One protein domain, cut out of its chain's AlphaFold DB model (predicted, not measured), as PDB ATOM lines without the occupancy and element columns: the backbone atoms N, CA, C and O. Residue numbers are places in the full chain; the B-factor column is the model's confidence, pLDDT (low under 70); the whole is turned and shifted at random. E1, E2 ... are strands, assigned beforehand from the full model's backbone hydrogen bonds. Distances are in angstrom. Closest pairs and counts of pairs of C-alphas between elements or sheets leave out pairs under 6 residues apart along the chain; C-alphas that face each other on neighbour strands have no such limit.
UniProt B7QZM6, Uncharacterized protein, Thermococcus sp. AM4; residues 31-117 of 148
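This is residues 31 to 117 of the 148 residues of an uncharacterized protein of Thermococcus sp. AM4 (UniProt B7QZM6). Two twisted sheets stand face to face as a sandwich, a larger one of E3, E4, E6 and E5 and a smaller one of E2, E1 and E7, with the strands of the one at 15 degrees to those of the other. A long loop, residues 95 to 108, leads from E6 in the larger sheet to E7 in the smaller one. The printed part has 87 residues with seven named strands, E1 to E7 in order along the chain, and no named helix; the class is all strand. The larger sheet has the order E3, E4, E6, E5 and is mixed, and the smaller, E2, E1, E7, is antiparallel. The whole is compact, with a radius of gyration of the C-alphas of 12.2 A, and spans 31 by 25 by 19 A.

In the larger sheet, E3 is residues 55 to 61, 18.8 A long from first to last C-alpha. E4, residues 64 to 75, is the longest strand at 28.7 A, from C-alpha 64 at (-32.917, -21.608, -59.369), and bends by 78 degrees at residue 72. E6 is residues 87 to 94, 23.2 A, and E5 is residues 79 to 84, 16.5 A. In the smaller sheet, E1 is residues 31 to 37, 19.7 A, beginning at C-alpha 31 at (-20.446, -9.592, -43.806). E2 is residues 43 to 50, 20.6 A. E7 is residues 109 to 116, 21.8 A, ending at C-alpha 116 at (-15.065, -9.165, -42.810).

E4 and E6, the inner strands of the larger sheet, are parallel, with N 69 and O 90 2.8 A apart. The hairpin E3 and E4 is antiparallel, with N 57 and O 68 at 2.9 A. The hairpin E5 and E6 is antiparallel too, with N 82 and O 89 at 3.0 A. Across the sandwich, the parts that face each other are 10.3 A centre to centre, and E4 is near both E1 and E7, with 5 pairs of C-alphas within 10 A in each case. In the smaller sheet, E1 is the inner strand; it forms an antiparallel hairpin with E2, N 33 to O 47 at 2.8 A, and is antiparallel to E7, N 34 to O 112 at 3.0 A. The closest C-alphas of E2 and E3 are those of Tyr 44 and Val 61, 7.4 A apart. E5 and E7 are apart.

The two C-alphas farthest apart, those of Asp 85 and Asn 117, are 35.7 A from each other. The printed part has no cut. The link from E6 to E7 is long, with 14 residues, of which 102 to 103 pair antiparallel with residues 110 to 111 of E7; the other links are tight. Mean pLDDT of the printed part is 77.2, and it is under 70 at residues 75 to 78, 94 to 107 and 116 to 117.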
ATOM      1  N   VAL A  31     -20.289  -8.229 -43.329       80.62
ATOM      2  CA  VAL A  31     -20.446  -9.592 -43.806       80.62
ATOM      3  C   VAL A  31     -20.346  -9.548 -45.323       80.62
ATOM      4  O   VAL A  31     -20.966  -8.710 -45.973       80.62
ATOM      5  N   GLU A  32     -19.524 -10.421 -45.888       84.88
ATOM      6  CA  GLU A  32     -19.397 -10.628 -47.327       84.88
ATOM      7  C   GLU A  32     -20.230 -11.858 -47.705       84.88
ATOM      8  O   GLU A  32     -20.029 -12.950 -47.170       84.88
ATOM      9  N   ILE A  33     -21.208 -11.650 -48.581       85.62
ATOM     10  CA  ILE A  33     -22.114 -12.666 -49.111       85.62
ATOM     11  C   ILE A  33     -21.627 -13.007 -50.511       85.62
ATOM     12  O   ILE A  33     -21.590 -12.120 -51.366       85.62
ATOM     13  N   LYS A  34     -21.297 -14.278 -50.761       86.69
ATOM     14  CA  LYS A  34     -20.946 -14.744 -52.109       86.69
ATOM     15  C   LYS A  34     -21.835 -15.878 -52.569       86.69
ATOM     16  O   LYS A  34     -22.050 -16.823 -51.819       86.69
ATOM     17  N   VAL A  35     -22.263 -15.803 -53.824       87.38
ATOM     18  CA  VAL A  35     -22.954 -16.874 -54.546       87.38
ATOM     19  C   VAL A  35     -22.109 -17.259 -55.747       87.38
ATOM     20  O   VAL A  35     -21.825 -16.419 -56.604       87.38
ATOM     21  N   TYR A  36     -21.686 -18.517 -55.807       87.19
ATOM     22  CA  TYR A  36     -20.796 -18.996 -56.860       87.19
ATOM     23  C   TYR A  36     -21.065 -20.455 -57.223       87.19
ATOM     24  O   TYR A  36     -21.575 -21.228 -56.414       87.19
ATOM     25  N   ASN A  37     -20.703 -20.834 -58.444       86.25
ATOM     26  CA  ASN A  37     -20.735 -22.216 -58.910       86.25
ATOM     27  C   ASN A  37     -19.420 -22.897 -58.518       86.25
ATOM     28  O   ASN A  37     -18.343 -22.428 -58.873       86.25
ATOM     29  N   VAL A  38     -19.488 -24.005 -57.783       83.00
ATOM     30  CA  VAL A  38     -18.299 -24.717 -57.286       83.00
ATOM     31  C   VAL A  38     -17.522 -25.444 -58.370       83.00
ATOM     32  O   VAL A  38     -16.334 -25.691 -58.192       83.00
ATOM     33  N   ASN A  39     -18.175 -25.796 -59.477       86.12
ATOM     34  CA  ASN A  39     -17.533 -26.509 -60.573       86.12
ATOM     35  C   ASN A  39     -16.738 -25.542 -61.453       86.12
ATOM     36  O   ASN A  39     -15.652 -25.878 -61.916       86.12
ATOM     37  N   THR A  40     -17.272 -24.339 -61.685       87.19
ATOM     38  CA  THR A  40     -16.661 -23.339 -62.577       87.19
ATOM     39  C   THR A  40     -15.931 -22.221 -61.834       87.19
ATOM     40  O   THR A  40     -15.221 -21.439 -62.462       87.19
ATOM     41  N   ASN A  41     -16.105 -22.113 -60.511       84.50
ATOM     42  CA  ASN A  41     -15.724 -20.958 -59.689       84.50
ATOM     43  C   ASN A  41     -16.302 -19.620 -60.188       84.50
ATOM     44  O   ASN A  41     -15.812 -18.552 -59.817       84.50
ATOM     45  N   HIS A  42     -17.343 -19.655 -61.024       86.75
ATOM     46  CA  HIS A  42     -18.006 -18.450 -61.498       86.75
ATOM     47  C   HIS A  42     -18.801 -17.809 -60.359       86.75
ATOM     48  O   HIS A  42     -19.616 -18.475 -59.720       86.75
ATOM     49  N   VAL A  43     -18.565 -16.522 -60.108       89.19
ATOM     50  CA  VAL A  43     -19.230 -15.751 -59.053       89.19
ATOM     51  C   VAL A  43     -20.406 -14.995 -59.662       89.19
ATOM     52  O   VAL A  43     -20.205 -14.079 -60.453       89.19
ATOM     53  N   TYR A  44     -21.626 -15.355 -59.270       88.50
ATOM     54  CA  TYR A  44     -22.847 -14.664 -59.706       88.50
ATOM     55  C   TYR A  44     -23.157 -13.455 -58.827       88.50
ATOM     56  O   TYR A  44     -23.783 -12.499 -59.277       88.50
ATOM     57  N   PHE A  45     -22.734 -13.496 -57.561       89.75
ATOM     58  CA  PHE A  45     -22.988 -12.429 -56.607       89.75
ATOM     59  C   PHE A  45     -21.865 -12.336 -55.579       89.75
ATOM     60  O   PHE A  45     -21.446 -13.348 -55.020       89.75
ATOM     61  N   ASP A  46     -21.409 -11.116 -55.320       90.50
ATOM     62  CA  ASP A  46     -20.452 -10.785 -54.265       90.50
ATOM     63  C   ASP A  46     -20.829  -9.419 -53.688       90.50
ATOM     64  O   ASP A  46     -20.854  -8.409 -54.400       90.50
ATOM     65  N   LYS A  47     -21.194  -9.387 -52.408       87.69
ATOM     66  CA  LYS A  47     -21.670  -8.174 -51.744       87.69
ATOM     67  C   LYS A  47     -21.155  -8.107 -50.321       87.69
ATOM     68  O   LYS A  47     -21.368  -9.018 -49.530       87.69
ATOM     69  N   ILE A  48     -20.570  -6.967 -49.978       85.00
ATOM     70  CA  ILE A  48     -20.184  -6.629 -48.609       85.00
ATOM     71  C   ILE A  48     -21.268  -5.731 -48.019       85.00
ATOM     72  O   ILE A  48     -21.568  -4.671 -48.572       85.00
ATOM     73  N   ILE A  49     -21.844  -6.154 -46.899       85.06
ATOM     74  CA  ILE A  49     -22.897  -5.438 -46.176       85.06
ATOM     75  C   ILE A  49     -22.446  -5.116 -44.746       85.06
ATOM     76  O   ILE A  49     -21.623  -5.850 -44.199       85.06
ATOM     77  N   PRO A  50     -22.945  -4.039 -44.117       82.62
ATOM     78  CA  PRO A  50     -22.709  -3.787 -42.696       82.62
ATOM     79  C   PRO A  50     -23.249  -4.931 -41.832       82.62
ATOM     80  O   PRO A  50     -24.337  -5.441 -42.087       82.62
ATOM     81  N   LYS A  51     -22.503  -5.329 -40.797       78.25
ATOM     82  CA  LYS A  51     -22.897  -6.437 -39.898       78.25
ATOM     83  C   LYS A  51     -24.078  -6.111 -38.972       78.25
ATOM     84  O   LYS A  51     -24.570  -6.958 -38.244       78.25
ATOM     85  N   ASP A  52     -24.461  -4.850 -38.925       80.88
ATOM     86  CA  ASP A  52     -25.457  -4.262 -38.040       80.88
ATOM     87  C   ASP A  52     -26.710  -3.817 -38.803       80.88
ATOM     88  O   ASP A  52     -27.640  -3.281 -38.207       80.88
ATOM     89  N   GLN A  53     -26.763  -4.067 -40.116       82.31
ATOM     90  CA  GLN A  53     -27.910  -3.735 -40.954       82.31
ATOM     91  C   GLN A  53     -28.531  -4.989 -41.562       82.31
ATOM     92  O   GLN A  53     -27.799  -5.841 -42.071       82.31
ATOM     93  N   PRO A  54     -29.869  -5.116 -41.535       86.25
ATOM     94  CA  PRO A  54     -30.534  -6.189 -42.246       86.25
ATOM     95  C   PRO A  54     -30.312  -6.034 -43.750       86.25
ATOM     96  O   PRO A  54     -30.245  -4.922 -44.282       86.25
ATOM     97  N   TYR A  55     -30.220  -7.161 -44.442       88.31
ATOM     98  CA  TYR A  55     -30.070  -7.192 -45.889       88.31
ATOM     99  C   TYR A  55     -30.921  -8.305 -46.479       88.31
ATOM    100  O   TYR A  55     -31.028  -9.379 -45.903       88.31
ATOM    101  N   HIS A  56     -31.515  -8.052 -47.636       90.81
ATOM    102  CA  HIS A  56     -32.335  -9.021 -48.344       90.81
ATOM    103  C   HIS A  56     -32.069  -8.896 -49.842       90.81
ATOM    104  O   HIS A  56     -32.022  -7.784 -50.381       90.81
ATOM    105  N   VAL A  57     -31.897 -10.030 -50.514       91.12
ATOM    106  CA  VAL A  57     -31.744 -10.098 -51.965       91.12
ATOM    107  C   VAL A  57     -32.335 -11.398 -52.494       91.12
ATOM    108  O   VAL A  57     -32.120 -12.457 -51.917       91.12
ATOM    109  N   VAL A  58     -33.034 -11.308 -53.624       90.94
ATOM    110  CA  VAL A  58     -33.489 -12.471 -54.390       90.94
ATOM    111  C   VAL A  58     -32.652 -12.558 -55.660       90.94
ATOM    112  O   VAL A  58     -32.523 -11.569 -56.386       90.94
ATOM    113  N   LEU A  59     -32.060 -13.720 -55.917       89.56
ATOM    114  CA  LEU A  59     -31.190 -13.975 -57.062       89.56
ATOM    115  C   LEU A  59     -31.734 -15.136 -57.887       89.56
ATOM    116  O   LEU A  59     -31.991 -16.202 -57.344       89.56
ATOM    117  N   ASN A  60     -31.826 -14.954 -59.202       88.75
ATOM    118  CA  ASN A  60     -32.143 -16.036 -60.132       88.75
ATOM    119  C   ASN A  60     -30.849 -16.483 -60.816       88.75
ATOM    120  O   ASN A  60     -30.251 -15.712 -61.567       88.75
ATOM    121  N   VAL A  61     -30.405 -17.706 -60.535       84.44
ATOM    122  CA  VAL A  61     -29.137 -18.267 -61.016       84.44
ATOM    123  C   VAL A  61     -29.413 -19.633 -61.627       84.44
ATOM    124  O   VAL A  61     -29.890 -20.527 -60.943       84.44
ATOM    125  N   GLU A  62     -29.119 -19.790 -62.919       83.06
ATOM    126  CA  GLU A  62     -29.215 -21.076 -63.638       83.06
ATOM    127  C   GLU A  62     -30.587 -21.781 -63.547       83.06
ATOM    128  O   GLU A  62     -30.680 -22.990 -63.710       83.06
ATOM    129  N   GLY A  63     -31.666 -21.016 -63.344       80.56
ATOM    130  CA  GLY A  63     -33.033 -21.538 -63.212       80.56
ATOM    131  C   GLY A  63     -33.505 -21.723 -61.766       80.56
ATOM    132  O   GLY A  63     -34.703 -21.883 -61.547       80.56
ATOM    133  N   ASP A  64     -32.601 -21.600 -60.795       84.12
ATOM    134  CA  ASP A  64     -32.917 -21.608 -59.369       84.12
ATOM    135  C   ASP A  64     -33.093 -20.183 -58.829       84.12
ATOM    136  O   ASP A  64     -32.397 -19.246 -59.224       84.12
ATOM    137  N   THR A  65     -34.012 -20.024 -57.881       87.69
ATOM    138  CA  THR A  65     -34.259 -18.780 -57.148       87.69
ATOM    139  C   THR A  65     -33.668 -18.886 -55.747       87.69
ATOM    140  O   THR A  65     -34.025 -19.786 -54.994       87.69
ATOM    141  N   TYR A  66     -32.808 -17.947 -55.368       85.88
ATOM    142  CA  TYR A  66     -32.191 -17.848 -54.047       85.88
ATOM    143  C   TYR A  66     -32.691 -16.588 -53.340       85.88
ATOM    144  O   TYR A  66     -32.304 -15.482 -53.709       85.88
ATOM    145  N   ASP A  67     -33.526 -16.756 -52.322       89.81
ATOM    146  CA  ASP A  67     -33.938 -15.711 -51.387       89.81
ATOM    147  C   ASP A  67     -32.952 -15.689 -50.212       89.81
ATOM    148  O   ASP A  67     -32.896 -16.620 -49.407       89.81
ATOM    149  N   ILE A  68     -32.113 -14.656 -50.155       88.31
ATOM    150  CA  ILE A  68     -31.039 -14.511 -49.175       88.31
ATOM    151  C   ILE A  68     -31.373 -13.350 -48.247       88.31
ATOM    152  O   ILE A  68     -31.343 -12.186 -48.646       88.31
ATOM    153  N   THR A  69     -31.593 -13.667 -46.974       89.44
ATOM    154  CA  THR A  69     -31.898 -12.705 -45.913       89.44
ATOM    155  C   THR A  69     -30.832 -12.736 -44.824       89.44
ATOM    156  O   THR A  69     -30.662 -13.744 -44.146       89.44
ATOM    157  N   TYR A  70     -30.155 -11.619 -44.585       84.75
ATOM    158  CA  TYR A  70     -29.310 -11.393 -43.417       84.75
ATOM    159  C   TYR A  70     -30.072 -10.589 -42.359       84.75
ATOM    160  O   TYR A  70     -30.490  -9.458 -42.613       84.75
ATOM    161  N   ASP A  71     -30.229 -11.168 -41.169       86.19
ATOM    162  CA  ASP A  71     -30.919 -10.565 -40.030       86.19
ATOM    163  C   ASP A  71     -29.970 -10.465 -38.820       86.19
ATOM    164  O   ASP A  71     -29.754 -11.453 -38.104       86.19
ATOM    165  N   PRO A  72     -29.398  -9.275 -38.559       78.81
ATOM    166  CA  PRO A  72     -28.506  -9.071 -37.429       78.81
ATOM    167  C   PRO A  72     -29.234  -8.884 -36.093       78.81
ATOM    168  O   PRO A  72     -28.580  -8.862 -35.053       78.81
ATOM    169  N   SER A  73     -30.569  -8.742 -36.090       78.50
ATOM    170  CA  SER A  73     -31.353  -8.550 -34.859       78.50
ATOM    171  C   SER A  73     -31.488  -9.835 -34.043       78.50
ATOM    172  O   SER A  73     -31.697  -9.803 -32.829       78.50
ATOM    173  N   LYS A  74     -31.343 -10.982 -34.709       70.19
ATOM    174  CA  LYS A  74     -31.343 -12.295 -34.082       70.19
ATOM    175  C   LYS A  74     -29.908 -12.665 -33.714       70.19
ATOM    176  O   LYS A  74     -28.967 -12.436 -34.469       70.19
ATOM    177  N   SER A  75     -29.742 -13.257 -32.537       61.72
ATOM    178  CA  SER A  75     -28.472 -13.808 -32.064       61.72
ATOM    179  C   SER A  75     -28.566 -15.326 -32.016       61.72
ATOM    180  O   SER A  75     -29.582 -15.860 -31.576       61.72
ATOM    181  N   GLY A  76     -27.508 -16.025 -32.411       62.28
ATOM    182  CA  GLY A  76     -27.465 -17.487 -32.301       62.28
ATOM    183  C   GLY A  76     -26.527 -18.168 -33.284       62.28
ATOM    184  O   GLY A  76     -26.283 -19.361 -33.146       62.28
ATOM    185  N   GLY A  77     -25.982 -17.423 -34.255       65.19
ATOM    186  CA  GLY A  77     -25.017 -17.952 -35.215       65.19
ATOM    187  C   GLY A  77     -25.543 -19.107 -36.065       65.19
ATOM    188  O   GLY A  77     -24.755 -19.944 -36.496       65.19
ATOM    189  N   SER A  78     -26.857 -19.164 -36.289       66.06
ATOM    190  CA  SER A  78     -27.491 -20.182 -37.115       66.06
ATOM    191  C   SER A  78     -27.782 -19.662 -38.523       66.06
ATOM    192  O   SER A  78     -28.170 -18.512 -38.737       66.06
ATOM    193  N   THR A  79     -27.604 -20.543 -39.499       70.00
ATOM    194  CA  THR A  79     -28.118 -20.390 -40.857       70.00
ATOM    195  C   THR A  79     -29.339 -21.288 -41.001       70.00
ATOM    196  O   THR A  79     -29.255 -22.499 -40.804       70.00
ATOM    197  N   HIS A  80     -30.491 -20.697 -41.312       75.19
ATOM    198  CA  HIS A  80     -31.672 -21.449 -41.704       75.19
ATOM    199  C   HIS A  80     -31.678 -21.606 -43.218       75.19
ATOM    200  O   HIS A  80     -31.499 -20.637 -43.956       75.19
ATOM    201  N   TYR A  81     -31.856 -22.840 -43.662       77.75
ATOM    202  CA  TYR A  81     -31.773 -23.212 -45.057       77.75
ATOM    203  C   TYR A  81     -32.942 -24.126 -45.395       77.75
ATOM    204  O   TYR A  81     -33.117 -25.169 -44.765       77.75
ATOM    205  N   SER A  82     -33.737 -23.726 -46.380       80.88
ATOM    206  CA  SER A  82     -34.854 -24.515 -46.879       80.88
ATOM    207  C   SER A  82     -34.927 -24.354 -48.386       80.88
ATOM    208  O   SER A  82     -35.049 -23.233 -48.872       80.88
ATOM    209  N   CYS A  83     -34.835 -25.459 -49.122       79.44
ATOM    210  CA  CYS A  83     -35.115 -25.460 -50.551       79.44
ATOM    211  C   CYS A  83     -36.267 -26.395 -50.857       79.44
ATOM    212  O   CYS A  83     -36.316 -27.520 -50.360       79.44
ATOM    213  N   VAL A  84     -37.175 -25.898 -51.682       79.06
ATOM    214  CA  VAL A  84     -38.312 -26.626 -52.223       79.06
ATOM    215  C   VAL A  84     -38.263 -26.409 -53.727       79.06
ATOM    216  O   VAL A  84     -38.298 -25.270 -54.196       79.06
ATOM    217  N   ASP A  85     -38.120 -27.501 -54.474       81.44
ATOM    218  CA  ASP A  85     -37.941 -27.487 -55.926       81.44
ATOM    219  C   ASP A  85     -36.763 -26.587 -56.358       81.44
ATOM    220  O   ASP A  85     -35.631 -26.779 -55.908       81.44
ATOM    221  N   SER A  86     -37.014 -25.606 -57.225       80.31
ATOM    222  CA  SER A  86     -36.030 -24.635 -57.720       80.31
ATOM    223  C   SER A  86     -35.991 -23.344 -56.891       80.31
ATOM    224  O   SER A  86     -35.495 -22.322 -57.361       80.31
ATOM    225  N   SER A  87     -36.558 -23.333 -55.682       80.00
ATOM    226  CA  SER A  87     -36.568 -22.165 -54.799       80.00
ATOM    227  C   SER A  87     -35.870 -22.466 -53.481       80.00
ATOM    228  O   SER A  87     -36.186 -23.436 -52.793       80.00
ATOM    229  N   CYS A  88     -34.920 -21.615 -53.119       81.44
ATOM    230  CA  CYS A  88     -34.067 -21.742 -51.955       81.44
ATOM    231  C   CYS A  88     -34.168 -20.501 -51.078       81.44
ATOM    232  O   CYS A  88     -33.783 -19.412 -51.487       81.44
ATOM    233  N   THR A  89     -34.629 -20.678 -49.844       84.75
ATOM    234  CA  THR A  89     -34.645 -19.645 -48.808       84.75
ATOM    235  C   THR A  89     -33.468 -19.840 -47.861       84.75
ATOM    236  O   THR A  89     -33.300 -20.897 -47.245       84.75
ATOM    237  N   ILE A  90     -32.644 -18.803 -47.743       82.81
ATOM    238  CA  ILE A  90     -31.436 -18.761 -46.927       82.81
ATOM    239  C   ILE A  90     -31.575 -17.588 -45.960       82.81
ATOM    240  O   ILE A  90     -31.483 -16.426 -46.348       82.81
ATOM    241  N   THR A  91     -31.762 -17.881 -44.677       80.50
ATOM    242  CA  THR A  91     -31.780 -16.864 -43.620       80.50
ATOM    243  C   THR A  91     -30.539 -16.993 -42.753       80.50
ATOM    244  O   THR A  91     -30.274 -18.044 -42.173       80.50
ATOM    245  N   ILE A  92     -29.780 -15.912 -42.636       74.88
ATOM    246  CA  ILE A  92     -28.534 -15.847 -41.881       74.88
ATOM    247  C   ILE A  92     -28.740 -14.953 -40.676       74.88
ATOM    248  O   ILE A  92     -29.134 -13.795 -40.807       74.88
ATOM    249  N   VAL A  93     -28.430 -15.496 -39.507       76.12
ATOM    250  CA  VAL A  93     -28.507 -14.793 -38.231       76.12
ATOM    251  C   VAL A  93     -27.120 -14.281 -37.831       76.12
ATOM    252  O   VAL A  93     -26.107 -14.918 -38.129       76.12
ATOM    253  N   ALA A  94     -27.030 -13.140 -37.140       64.19
ATOM    254  CA  ALA A  94     -25.745 -12.658 -36.634       64.19
ATOM    255  C   ALA A  94     -25.060 -13.681 -35.699       64.19
ATOM    256  O   ALA A  94     -25.691 -14.374 -34.891       64.19
ATOM    257  N   GLY A  95     -23.728 -13.760 -35.812       58.28
ATOM    258  CA  GLY A  95     -22.875 -14.653 -35.017       58.28
ATOM    259  C   GLY A  95     -22.410 -15.932 -35.723       58.28
ATOM    260  O   GLY A  95     -21.779 -16.769 -35.079       58.28
ATOM    261  N   VAL A  96     -22.699 -16.102 -37.019       62.78
ATOM    262  CA  VAL A  96     -22.188 -17.231 -37.812       62.78
ATOM    263  C   VAL A  96     -20.664 -17.115 -37.907       62.78
ATOM    264  O   VAL A  96     -20.134 -16.157 -38.473       62.78
ATOM    265  N   LYS A  97     -19.952 -18.082 -37.320       57.69
ATOM    266  CA  LYS A  97     -18.515 -18.275 -37.563       57.69
ATOM    267  C   LYS A  97     -18.359 -18.840 -38.975       57.69
ATOM    268  O   LYS A  97     -19.205 -19.624 -39.399       57.69
ATOM    269  N   GLU A  98     -17.328 -18.407 -39.699       54.62
ATOM    270  CA  GLU A  98     -17.063 -18.826 -41.082       54.62
ATOM    271  C   GLU A  98     -17.314 -20.321 -41.323       54.62
ATOM    272  O   GLU A  98     -16.980 -21.169 -40.493       54.62
ATOM    273  N   GLY A  99     -17.815 -20.645 -42.516       47.09
ATOM    274  CA  GLY A  99     -17.560 -21.961 -43.094       47.09
ATOM    275  C   GLY A  99     -18.674 -22.997 -43.003       47.09
ATOM    276  O   GLY A  99     -18.369 -24.183 -43.033       47.09
ATOM    277  N   HIS A 100     -19.948 -22.605 -42.964       43.84
ATOM    278  CA  HIS A 100     -21.005 -23.534 -43.382       43.84
ATOM    279  C   HIS A 100     -21.407 -23.233 -44.827       43.84
ATOM    280  O   HIS A 100     -22.191 -22.310 -45.053       43.84
ATOM    281  N   PRO A 101     -20.857 -23.960 -45.823       51.41
ATOM    282  CA  PRO A 101     -21.401 -23.906 -47.168       51.41
ATOM    283  C   PRO A 101     -22.849 -24.389 -47.101       51.41
ATOM    284  O   PRO A 101     -23.100 -25.557 -46.806       51.41
ATOM    285  N   THR A 102     -23.808 -23.508 -47.380       54.31
ATOM    286  CA  THR A 102     -25.174 -23.943 -47.669       54.31
ATOM    287  C   THR A 102     -25.118 -24.578 -49.051       54.31
ATOM    288  O   THR A 102     -25.141 -23.887 -50.071       54.31
ATOM    289  N   SER A 103     -24.875 -25.890 -49.086       49.62
ATOM    290  CA  SER A 103     -24.910 -26.651 -50.327       49.62
ATOM    291  C   SER A 103     -26.350 -26.679 -50.805       49.62
ATOM    292  O   SER A 103     -27.210 -27.182 -50.082       49.62
ATOM    293  N   SER A 104     -26.588 -26.172 -52.017       48.59
ATOM    294  CA  SER A 104     -27.799 -26.514 -52.747       48.59
ATOM    295  C   SER A 104     -27.925 -28.032 -52.817       48.59
ATOM    296  O   SER A 104     -26.980 -28.693 -53.248       48.59
ATOM    297  N   GLN A 105     -29.044 -28.603 -52.359       49.97
ATOM    298  CA  GLN A 105     -29.343 -30.017 -52.623       49.97
ATOM    299  C   GLN A 105     -29.560 -30.275 -54.129       49.97
ATOM    300  O   GLN A 105     -29.508 -31.427 -54.542       49.97
ATOM    301  N   ASN A 106     -29.715 -29.221 -54.948       52.81
ATOM    302  CA  ASN A 106     -30.080 -29.318 -56.364       52.81
ATOM    303  C   ASN A 106     -29.008 -28.867 -57.372       52.81
ATOM    304  O   ASN A 106     -29.250 -28.949 -58.572       52.81
ATOM    305  N   GLY A 107     -27.803 -28.455 -56.956       63.94
ATOM    306  CA  GLY A 107     -26.812 -28.020 -57.944       63.94
ATOM    307  C   GLY A 107     -25.452 -27.583 -57.403       63.94
ATOM    308  O   GLY A 107     -25.215 -27.591 -56.195       63.94
ATOM    309  N   PRO A 108     -24.532 -27.176 -58.298       72.56
ATOM    310  CA  PRO A 108     -23.186 -26.744 -57.932       72.56
ATOM    311  C   PRO A 108     -23.142 -25.338 -57.316       72.56
ATOM    312  O   PRO A 108     -22.061 -24.836 -57.016       72.56
ATOM    313  N   ILE A 109     -24.276 -24.665 -57.142       76.81
ATOM    314  CA  ILE A 109     -24.320 -23.314 -56.588       76.81
ATOM    315  C   ILE A 109     -24.174 -23.364 -55.063       76.81
ATOM    316  O   ILE A 109     -24.895 -24.082 -54.367       76.81
ATOM    317  N   LYS A 110     -23.233 -22.577 -54.537       79.19
ATOM    318  CA  LYS A 110     -23.018 -22.383 -53.101       79.19
ATOM    319  C   LYS A 110     -23.166 -20.925 -52.716       79.19
ATOM    320  O   LYS A 110     -22.691 -20.034 -53.418       79.19
ATOM    321  N   VAL A 111     -23.759 -20.720 -51.542       77.50
ATOM    322  CA  VAL A 111     -23.816 -19.425 -50.864       77.50
ATOM    323  C   VAL A 111     -22.924 -19.484 -49.627       77.50
ATOM    324  O   VAL A 111     -23.010 -20.425 -48.834       77.50
ATOM    325  N   ILE A 112     -22.018 -18.517 -49.488       77.56
ATOM    326  CA  ILE A 112     -21.101 -18.418 -48.347       77.56
ATOM    327  C   ILE A 112     -21.169 -17.039 -47.702       77.56
ATOM    328  O   ILE A 112     -21.391 -16.027 -48.369       77.56
ATOM    329  N   PHE A 113     -20.926 -17.034 -46.392       76.81
ATOM    330  CA  PHE A 113     -20.922 -15.853 -45.537       76.81
ATOM    331  C   PHE A 113     -19.564 -15.733 -44.864       76.81
ATOM    332  O   PHE A 113     -19.132 -16.647 -44.158       76.81
ATOM    333  N   ILE A 114     -18.894 -14.612 -45.105       77.69
ATOM    334  CA  ILE A 114     -17.542 -14.348 -44.621       77.69
ATOM    335  C   ILE A 114     -17.596 -13.080 -43.755       77.69
ATOM    336  O   ILE A 114     -17.797 -11.983 -44.288       77.69
ATOM    337  N   PRO A 115     -17.455 -13.184 -42.421       74.75
ATOM    338  CA  PRO A 115     -17.247 -12.030 -41.555       74.75
ATOM    339  C   PRO A 115     -16.004 -11.266 -42.009       74.75
ATOM    340  O   PRO A 115     -14.939 -11.844 -42.209       74.75
ATOM    341  N   SER A 116     -16.124  -9.954 -42.190       69.75
ATOM    342  CA  SER A 116     -15.065  -9.165 -42.810       69.75
ATOM    343  C   SER A 116     -14.864  -7.816 -42.126       69.75
ATOM    344  O   SER A 116     -15.794  -7.156 -41.651       69.75
ATOM    345  N   ASN A 117     -13.605  -7.383 -42.083       68.25
ATOM    346  CA  ASN A 117     -13.214  -6.038 -41.649       68.25
ATOM    347  C   ASN A 117     -13.217  -5.028 -42.799       68.25
ATOM    348  O   ASN A 117     -12.907  -3.852 -42.586       68.25
TER     349      ASN A 117